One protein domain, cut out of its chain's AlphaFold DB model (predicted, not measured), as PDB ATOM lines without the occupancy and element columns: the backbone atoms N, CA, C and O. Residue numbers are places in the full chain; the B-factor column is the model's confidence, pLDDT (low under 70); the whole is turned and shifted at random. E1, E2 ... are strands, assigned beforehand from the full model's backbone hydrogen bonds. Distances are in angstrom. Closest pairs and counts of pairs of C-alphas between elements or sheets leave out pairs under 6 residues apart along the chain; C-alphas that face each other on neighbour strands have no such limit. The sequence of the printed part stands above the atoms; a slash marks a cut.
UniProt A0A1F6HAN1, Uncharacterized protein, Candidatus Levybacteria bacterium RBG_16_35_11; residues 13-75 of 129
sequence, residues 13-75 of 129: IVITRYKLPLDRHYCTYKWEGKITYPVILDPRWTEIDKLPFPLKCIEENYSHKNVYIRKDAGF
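What this domain is: This is residues 13 to 75 of the 129 residues of an uncharacterized protein of Candidatus Levybacteria bacterium RBG_16_35_11 (UniProt A0A1F6HAN1). A small head, the three-stranded sheet of E3, E5 and E4 with a long loop of residues 42 to 54 beside it, bears one long arm, the two-stranded hairpin of E1 and E2. The arm makes much of the length, and the spans are 41 by 29 by 17 A. The printed part has 63 residues, with five named strands, E1 to E5 in chain order, and no named helix; the class is all strand, though under half of the residues, 30 of 63, are in named elements. Both sheets are antiparallel, the larger in the order E3, E5, E4, and the whole is loose, with a radius of gyration of the C-alphas of 13.4 A.

Where its parts are: Look first at the larger sheet: E3 is residues 39 to 41, E5 residues 66 to 70 and E4 residues 55 to 59. E5 ends at C-alpha 70, at (2.866, -16.629, 10.741). Then find C-alpha 13 at (13.727, -17.241, 11.737), where E1, residues 13 to 20, begins its 21.9 A; E2, residues 24 to 32, spans 25.5 A.

How they stand to each other: Inner strand E5 is antiparallel to E3, with N 39 and O 68 2.8 A apart. On E4, its hairpin partner, look for N 56 and O 69, also 2.8 A apart. In the hairpin of E1 and E2, at 158 degrees, N 18 and O 26 are 2.8 A apart. The closest C-alphas of E1 and E3 are those of Ile 13 and Val 39, 7.3 A apart. E2 is apart from E3, E4 and E5.

The domain as a whole: The C-alphas farthest apart are those of Leu 22 and Phe 75, 43.9 A. The printed part has no cut, and the link from E3 to E4 is long, 13 residues. Confidence is under 70 at residues 43, 46, 61 to 64 and 73 to 75.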
ATOM      1  N   ILE A  13      13.535 -17.043  13.175       83.50
ATOM      2  CA  ILE A  13      13.727 -17.241  11.737       83.50
ATOM      3  C   ILE A  13      15.217 -17.413  11.483       83.50
ATOM      4  O   ILE A  13      15.992 -16.462  11.570       83.50
ATOM      5  N   VAL A  14      15.604 -18.633  11.127       83.19
ATOM      6  CA  VAL A  14      16.981 -18.953  10.763       83.19
ATOM      7  C   VAL A  14      17.170 -18.698   9.277       83.19
ATOM      8  O   VAL A  14      16.431 -19.228   8.442       83.19
ATOM      9  N   ILE A  15      18.177 -17.890   8.957       83.19
ATOM     10  CA  ILE A  15      18.568 -17.569   7.585       83.19
ATOM     11  C   ILE A  15      19.864 -18.314   7.277       83.19
ATOM     12  O   ILE A  15      20.908 -18.000   7.850       83.19
ATOM     13  N   THR A  16      19.825 -19.260   6.342       82.56
ATOM     14  CA  THR A  16      21.036 -19.945   5.873       82.56
ATOM     15  C   THR A  16      21.434 -19.390   4.517       82.56
ATOM     16  O   THR A  16      20.657 -19.425   3.563       82.56
ATOM     17  N   ARG A  17      22.657 -18.861   4.423       82.88
ATOM     18  CA  ARG A  17      23.205 -18.286   3.189       82.88
ATOM     19  C   ARG A  17      24.149 -19.277   2.525       82.88
ATOM     20  O   ARG A  17      25.139 -19.689   3.123       82.88
ATOM     21  N   TYR A  18      23.874 -19.604   1.271       82.00
ATOM     22  CA  TYR A  18      24.700 -20.465   0.437       82.00
ATOM     23  C   TYR A  18      25.441 -19.618  -0.598       82.00
ATOM     24  O   TYR A  18      24.855 -18.732  -1.229       82.00
ATOM     25  N   LYS A  19      26.738 -19.887  -0.768       83.12
ATOM     26  CA  LYS A  19      27.534 -19.330  -1.866       83.12
ATOM     27  C   LYS A  19      27.384 -20.235  -3.082       83.12
ATOM     28  O   LYS A  19      27.644 -21.431  -2.996       83.12
ATOM     29  N   LEU A  20      26.952 -19.656  -4.191       82.38
ATOM     30  CA  LEU A  20      26.885 -20.303  -5.492       82.38
ATOM     31  C   LEU A  20      28.087 -19.853  -6.341       82.38
ATOM     32  O   LEU A  20      28.676 -18.805  -6.061       82.38
ATOM     33  N   PRO A  21      28.452 -20.611  -7.389       77.81
ATOM     34  CA  PRO A  21      29.427 -20.159  -8.376       77.81
ATOM     35  C   PRO A  21      29.017 -18.807  -8.985       77.81
ATOM     36  O   PRO A  21      27.822 -18.512  -9.075       77.81
ATOM     37  N   LEU A  22      30.001 -18.026  -9.450       80.88
ATOM     38  CA  LEU A  22      29.806 -16.705 -10.081       80.88
ATOM     39  C   LEU A  22      29.273 -15.619  -9.122       80.88
ATOM     40  O   LEU A  22      28.404 -14.840  -9.508       80.88
ATOM     41  N   ASP A  23      29.751 -15.595  -7.873       75.81
ATOM     42  CA  ASP A  23      29.373 -14.606  -6.841       75.81
ATOM     43  C   ASP A  23      27.862 -14.481  -6.585       75.81
ATOM     44  O   ASP A  23      27.347 -13.454  -6.137       75.81
ATOM     45  N   ARG A  24      27.115 -15.559  -6.836       71.88
ATOM     46  CA  ARG A  24      25.687 -15.618  -6.525       71.88
ATOM     47  C   ARG A  24      25.478 -16.072  -5.083       71.88
ATOM     48  O   ARG A  24      26.189 -16.932  -4.561       71.88
ATOM     49  N   HIS A  25      24.444 -15.530  -4.451       75.69
ATOM     50  CA  HIS A  25      24.033 -15.911  -3.104       75.69
ATOM     51  C   HIS A  25      22.587 -16.390  -3.107       75.69
ATOM     52  O   HIS A  25      21.718 -15.771  -3.718       75.69
ATOM     53  N   TYR A  26      22.335 -17.490  -2.403       80.75
ATOM     54  CA  TYR A  26      20.997 -18.016  -2.166       80.75
ATOM     55  C   TYR A  26      20.734 -18.065  -0.663       80.75
ATOM     56  O   TYR A  26      21.563 -18.566   0.096       80.75
ATOM     57  N   CYS A  27      19.590 -17.537  -0.234       80.06
ATOM     58  CA  CYS A  27      19.156 -17.582   1.159       80.06
ATOM     59  C   CYS A  27      18.006 -18.580   1.296       80.06
ATOM     60  O   CYS A  27      17.010 -18.468   0.579       80.06
ATOM     61  N   THR A  28      18.107 -19.509   2.245       82.06
ATOM     62  CA  THR A  28      16.947 -20.256   2.743       82.06
ATOM     63  C   THR A  28      16.485 -19.662   4.060       82.06
ATOM     64  O   THR A  28      17.292 -19.220   4.878       82.06
ATOM     65  N   TYR A  29      15.173 -19.677   4.262       84.00
ATOM     66  CA  TYR A  29      14.541 -19.228   5.494       84.00
ATOM     67  C   TYR A  29      13.848 -20.420   6.135       84.00
ATOM     68  O   TYR A  29      13.021 -21.080   5.499       84.00
ATOM     69  N   LYS A  30      14.173 -20.694   7.395       85.56
ATOM     70  CA  LYS A  30      13.549 -21.757   8.177       85.56
ATOM     71  C   LYS A  30      12.897 -21.159   9.413       85.56
ATOM     72  O   LYS A  30      13.491 -20.334  10.098       85.56
ATOM     73  N   TRP A  31      11.675 -21.602   9.689       85.94
ATOM     74  CA  TRP A  31      11.002 -21.317  10.948       85.94
ATOM     75  C   TRP A  31      11.494 -22.299  12.006       85.94
ATOM     76  O   TRP A  31      11.327 -23.511  11.841       85.94
ATOM     77  N   GLU A  32      12.102 -21.793  13.067       85.00
ATOM     78  CA  GLU A  32      12.577 -22.592  14.187       85.00
ATOM     79  C   GLU A  32      11.715 -22.318  15.425       85.00
ATOM     80  O   GLU A  32      11.492 -21.177  15.818       85.00
ATOM     81  N   GLY A  33      11.161 -23.381  16.010       82.00
ATOM     82  CA  GLY A  33      10.156 -23.297  17.070       82.00
ATOM     83  C   GLY A  33       8.746 -23.646  16.588       82.00
ATOM     84  O   GLY A  33       8.538 -24.132  15.472       82.00
ATOM     85  N   LYS A  34       7.744 -23.448  17.453       81.25
ATOM     86  CA  LYS A  34       6.353 -23.760  17.097       81.25
ATOM     87  C   LYS A  34       5.832 -22.743  16.087       81.25
ATOM     88  O   LYS A  34       6.048 -21.544  16.235       81.25
ATOM     89  N   ILE A  35       5.085 -23.217  15.095       79.19
ATOM     90  CA  ILE A  35       4.478 -22.364  14.055       79.19
ATOM     91  C   ILE A  35       3.481 -21.361  14.676       79.19
ATOM     92  O   ILE A  35       3.281 -20.261  14.174       79.19
ATOM     93  N   THR A  36       2.898 -21.718  15.824       75.06
ATOM     94  CA  THR A  36       1.999 -20.873  16.620       75.06
ATOM     95  C   THR A  36       2.721 -19.867  17.521       75.06
ATOM     96  O   THR A  36       2.071 -19.069  18.192       75.06
ATOM     97  N   TYR A  37       4.048 -19.885  17.612       82.00
ATOM     98  CA  TYR A  37       4.754 -18.916  18.446       82.00
ATOM     99  C   TYR A  37       5.050 -17.636  17.671       82.00
ATOM    100  O   TYR A  37       5.301 -17.693  16.472       82.00
ATOM    101  N   PRO A  38       4.973 -16.462  18.313       82.31
ATOM    102  CA  PRO A  38       5.392 -15.224  17.683       82.31
ATOM    103  C   PRO A  38       6.898 -15.198  17.453       82.31
ATOM    104  O   PRO A  38       7.659 -15.721  18.260       82.31
ATOM    105  N   VAL A  39       7.316 -14.536  16.381       85.31
ATOM    106  CA  VAL A  39       8.707 -14.165  16.128       85.31
ATOM    107  C   VAL A  39       8.896 -12.694  16.465       85.31
ATOM    108  O   VAL A  39       8.027 -11.861  16.188       85.31
ATOM    109  N   ILE A  40      10.032 -12.369  17.068       83.69
ATOM    110  CA  ILE A  40      10.412 -10.987  17.330       83.69
ATOM    111  C   ILE A  40      11.447 -10.567  16.299       83.69
ATOM    112  O   ILE A  40      12.486 -11.204  16.165       83.69
ATOM    113  N   LEU A  41      11.164  -9.486  15.587       80.62
ATOM    114  CA  LEU A  41      11.991  -8.996  14.499       80.62
ATOM    115  C   LEU A  41      12.381  -7.548  14.762       80.62
ATOM    116  O   LEU A  41      11.613  -6.766  15.331       80.62
ATOM    117  N   ASP A  42      13.596  -7.198  14.357       77.44
ATOM    118  CA  ASP A  42      14.065  -5.819  14.422       77.44
ATOM    119  C   ASP A  42      13.183  -4.947  13.505       77.44
ATOM    120  O   ASP A  42      12.915  -5.347  12.367       77.44
ATOM    121  N   PRO A  43      12.711  -3.770  13.954       69.56
ATOM    122  CA  PRO A  43      11.953  -2.847  13.110       69.56
ATOM    123  C   PRO A  43      12.689  -2.426  11.827       69.56
ATOM    124  O   PRO A  43      12.040  -2.022  10.866       69.56
ATOM    125  N   ARG A  44      14.024  -2.538  11.768       71.94
ATOM    126  CA  ARG A  44      14.824  -2.271  10.558       71.94
ATOM    127  C   ARG A  44      14.913  -3.453   9.597       71.94
ATOM    128  O   ARG A  44      15.584  -3.347   8.571       71.94
ATOM    129  N   TRP A  45      14.295  -4.588   9.912       71.38
ATOM    130  CA  TRP A  45      14.380  -5.760   9.057       71.38
ATOM    131  C   TRP A  45      13.499  -5.597   7.813       71.38
ATOM    132  O   TRP A  45      12.281  -5.723   7.864       71.38
ATOM    133  N   THR A  46      14.133  -5.317   6.675       67.81
ATOM    134  CA  THR A  46      13.467  -5.037   5.391       67.81
ATOM    135  C   THR A  46      13.189  -6.285   4.548       67.81
ATOM    136  O   THR A  46      12.666  -6.180   3.444       67.81
ATOM    137  N   GLU A  47      13.563  -7.479   5.014       72.12
ATOM    138  CA  GLU A  47      13.435  -8.729   4.242       72.12
ATOM    139  C   GLU A  47      12.122  -9.480   4.507       72.12
ATOM    140  O   GLU A  47      11.954 -10.607   4.048       72.12
ATOM    141  N   ILE A  48      11.172  -8.852   5.206       72.88
ATOM    142  CA  ILE A  48       9.893  -9.465   5.590       72.88
ATOM    143  C   ILE A  48       9.105  -9.936   4.359       72.88
ATOM    144  O   ILE A  48       8.569 -11.043   4.365       72.88
ATOM    145  N   ASP A  49       9.105  -9.151   3.277       71.81
ATOM    146  CA  ASP A  49       8.386  -9.479   2.036       71.81
ATOM    147  C   ASP A  49       9.052 -10.601   1.220       71.81
ATOM    148  O   ASP A  49       8.446 -11.154   0.306       71.81
ATOM    149  N   LYS A  50      10.303 -10.955   1.544       76.88
ATOM    150  CA  LYS A  50      11.059 -12.027   0.870       76.88
ATOM    151  C   LYS A  50      10.881 -13.386   1.545       76.88
ATOM    152  O   LYS A  50      11.416 -14.383   1.057       76.88
ATOM    153  N   LEU A  51      10.181 -13.435   2.678       82.44
ATOM    154  CA  LEU A  51       9.973 -14.671   3.416       82.44
ATOM    155  C   LEU A  51       8.973 -15.573   2.682       82.44
ATOM    156  O   LEU A  51       7.947 -15.101   2.197       82.44
ATOM    157  N   PRO A  52       9.213 -16.895   2.651       81.06
ATOM    158  CA  PRO A  52       8.315 -17.842   1.992       81.06
ATOM    159  C   PRO A  52       6.996 -18.044   2.754       81.06
ATOM    160  O   PRO A  52       6.098 -18.723   2.262       81.06
ATOM    161  N   PHE A  53       6.878 -17.492   3.962       84.19
ATOM    162  CA  PHE A  53       5.691 -17.587   4.795       84.19
ATOM    163  C   PHE A  53       5.094 -16.204   5.076       84.19
ATOM    164  O   PHE A  53       5.820 -15.279   5.446       84.19
ATOM    165  N   PRO A  54       3.764 -16.053   4.958       83.06
ATOM    166  CA  PRO A  54       3.109 -14.773   5.171       83.06
ATOM    167  C   PRO A  54       3.106 -14.409   6.661       83.06
ATOM    168  O   PRO A  54       2.627 -15.174   7.497       83.06
ATOM    169  N   LEU A  55       3.592 -13.216   7.008       83.50
ATOM    170  CA  LEU A  55       3.613 -12.704   8.383       83.50
ATOM    171  C   LEU A  55       2.505 -11.667   8.634       83.50
ATOM    172  O   LEU A  55       2.047 -10.966   7.726       83.50
ATOM    173  N   LYS A  56       2.050 -11.570   9.887       81.25
ATOM    174  CA  LYS A  56       1.170 -10.506  10.391       81.25
ATOM    175  C   LYS A  56       1.812  -9.848  11.604       81.25
ATOM    176  O   LYS A  56       2.135 -10.542  12.564       81.25
ATOM    177  N   CYS A  57       1.953  -8.527  11.565       80.94
ATOM    178  CA  CYS A  57       2.382  -7.751  12.724       80.94
ATOM    179  C   CYS A  57       1.264  -7.729  13.781       80.94
ATOM    180  O   CYS A  57       0.092  -7.531  13.446       80.94
ATOM    181  N   ILE A  58       1.624  -7.975  15.040       77.25
ATOM    182  CA  ILE A  58       0.710  -7.940  16.195       77.25
ATOM    183  C   ILE A  58       1.069  -6.801  17.136       77.25
ATOM    184  O   ILE A  58       0.182  -6.168  17.704       77.25
ATOM    185  N   GLU A  59       2.359  -6.538  17.288       72.38
ATOM    186  CA  GLU A  59       2.870  -5.442  18.092       72.38
ATOM    187  C   GLU A  59       3.916  -4.706  17.271       72.38
ATOM    188  O   GLU A  59       4.944  -5.269  16.893       72.38
ATOM    189  N   GLU A  60       3.612  -3.448  16.979       71.25
ATOM    190  CA  GLU A  60       4.499  -2.555  16.257       71.25
ATOM    191  C   GLU A  60       5.127  -1.595  17.262       71.25
ATOM    192  O   GLU A  60       4.450  -0.785  17.902       71.25
ATOM    193  N   ASN A  61       6.435  -1.729  17.446       69.44
ATOM    194  CA  ASN A  61       7.220  -0.853  18.291       69.44
ATOM    195  C   ASN A  61       8.434  -0.375  17.497       69.44
ATOM    196  O   ASN A  61       9.514  -0.966  17.547       69.44
ATOM    197  N   TYR A  62       8.230   0.744  16.800       58.19
ATOM    198  CA  TYR A  62       9.196   1.402  15.919       58.19
ATOM    199  C   TYR A  62      10.572   1.664  16.552       58.19
ATOM    200  O   TYR A  62      11.545   1.858  15.832       58.19
ATOM    201  N   SER A  63      10.670   1.692  17.884       53.03
ATOM    202  CA  SER A  63      11.921   1.988  18.591       53.03
ATOM    203  C   SER A  63      12.667   0.757  19.099       53.03
ATOM    204  O   SER A  63      13.830   0.887  19.474       53.03
ATOM    205  N   HIS A  64      12.030  -0.416  19.155       65.62
ATOM    206  CA  HIS A  64      12.615  -1.571  19.833       65.62
ATOM    207  C   HIS A  64      12.502  -2.854  19.023       65.62
ATOM    208  O   HIS A  64      13.502  -3.330  18.495       65.62
ATOM    209  N   LYS A  65      11.317  -3.462  18.987       76.06
ATOM    210  CA  LYS A  65      11.118  -4.818  18.478       76.06
ATOM    211  C   LYS A  65       9.686  -4.957  17.980       76.06
ATOM    212  O   LYS A  65       8.755  -4.690  18.738       76.06
ATOM    213  N   ASN A  66       9.523  -5.397  16.739       79.88
ATOM    214  CA  ASN A  66       8.220  -5.704  16.166       79.88
ATOM    215  C   ASN A  66       7.930  -7.194  16.359       79.88
ATOM    216  O   ASN A  66       8.793  -8.041  16.130       79.88
ATOM    217  N   VAL A  67       6.714  -7.526  16.780       80.81
ATOM    218  CA  VAL A  67       6.295  -8.914  17.002       80.81
ATOM    219  C   VAL A  67       5.388  -9.349  15.861       80.81
ATOM    220  O   VAL A  67       4.366  -8.712  15.583       80.81
ATOM    221  N   TYR A  68       5.747 -10.457  15.222       81.75
ATOM    222  CA  TYR A  68       5.028 -11.021  14.088       81.75
ATOM    223  C   TYR A  68       4.570 -12.447  14.381       81.75
ATOM    224  O   TYR A  68       5.205 -13.184  15.127       81.75
ATOM    225  N   ILE A  69       3.469 -12.860  13.760       81.25
ATOM    226  CA  ILE A  69       3.020 -14.258  13.743       81.25
ATOM    227  C   ILE A  69       2.806 -14.693  12.296       81.25
ATOM    228  O   ILE A  69       2.411 -13.901  11.437       81.25
ATOM    229  N   ARG A  70       3.059 -15.972  12.032       82.88
ATOM    230  CA  ARG A  70       2.866 -16.629  10.741       82.88
ATOM    231  C   ARG A  70       1.383 -16.827  10.430       82.88
ATOM    232  O   ARG A  70       0.713 -17.540  11.166       82.88
ATOM    233  N   LYS A  71       0.865 -16.191   9.369       77.81
ATOM    234  CA  LYS A  71      -0.564 -16.157   8.974       77.81
ATOM    235  C   LYS A  71      -1.144 -17.535   8.646       77.81
ATOM    236  O   LYS A  71      -2.324 -17.766   8.884       77.81
ATOM    237  N   ASP A  72      -0.317 -18.430   8.126       78.94
ATOM    238  CA  ASP A  72      -0.655 -19.806   7.748       78.94
ATOM    239  C   ASP A  72      -0.839 -20.751   8.952       78.94
ATOM    240  O   ASP A  72      -1.433 -21.815   8.816       78.94
ATOM    241  N   ALA A  73      -0.377 -20.363  10.142       69.69
ATOM    242  CA  ALA A  73      -0.321 -21.237  11.313       69.69
ATOM    243  C   ALA A  73      -1.637 -21.417  12.084       69.69
ATOM    244  O   ALA A  73      -1.708 -22.280  12.959       69.69
ATOM    245  N   GLY A  74      -2.651 -20.574  11.860       60.34
ATOM    246  CA  GLY A  74      -3.785 -20.475  12.782       60.34
ATOM    247  C   GLY A  74      -5.162 -20.449  12.125       60.34
ATOM    248  O   GLY A  74      -5.403 -19.707  11.177       60.34
ATOM    249  N   PHE A  75      -6.096 -21.193  12.719       61.78
ATOM    250  CA  PHE A  75      -7.538 -21.056  12.502       61.78
ATOM    251  C   PHE A  75      -8.038 -19.726  13.099       61.78
ATOM    252  O   PHE A  75      -7.656 -19.353  14.210       61.78
TER     253      PHE A  75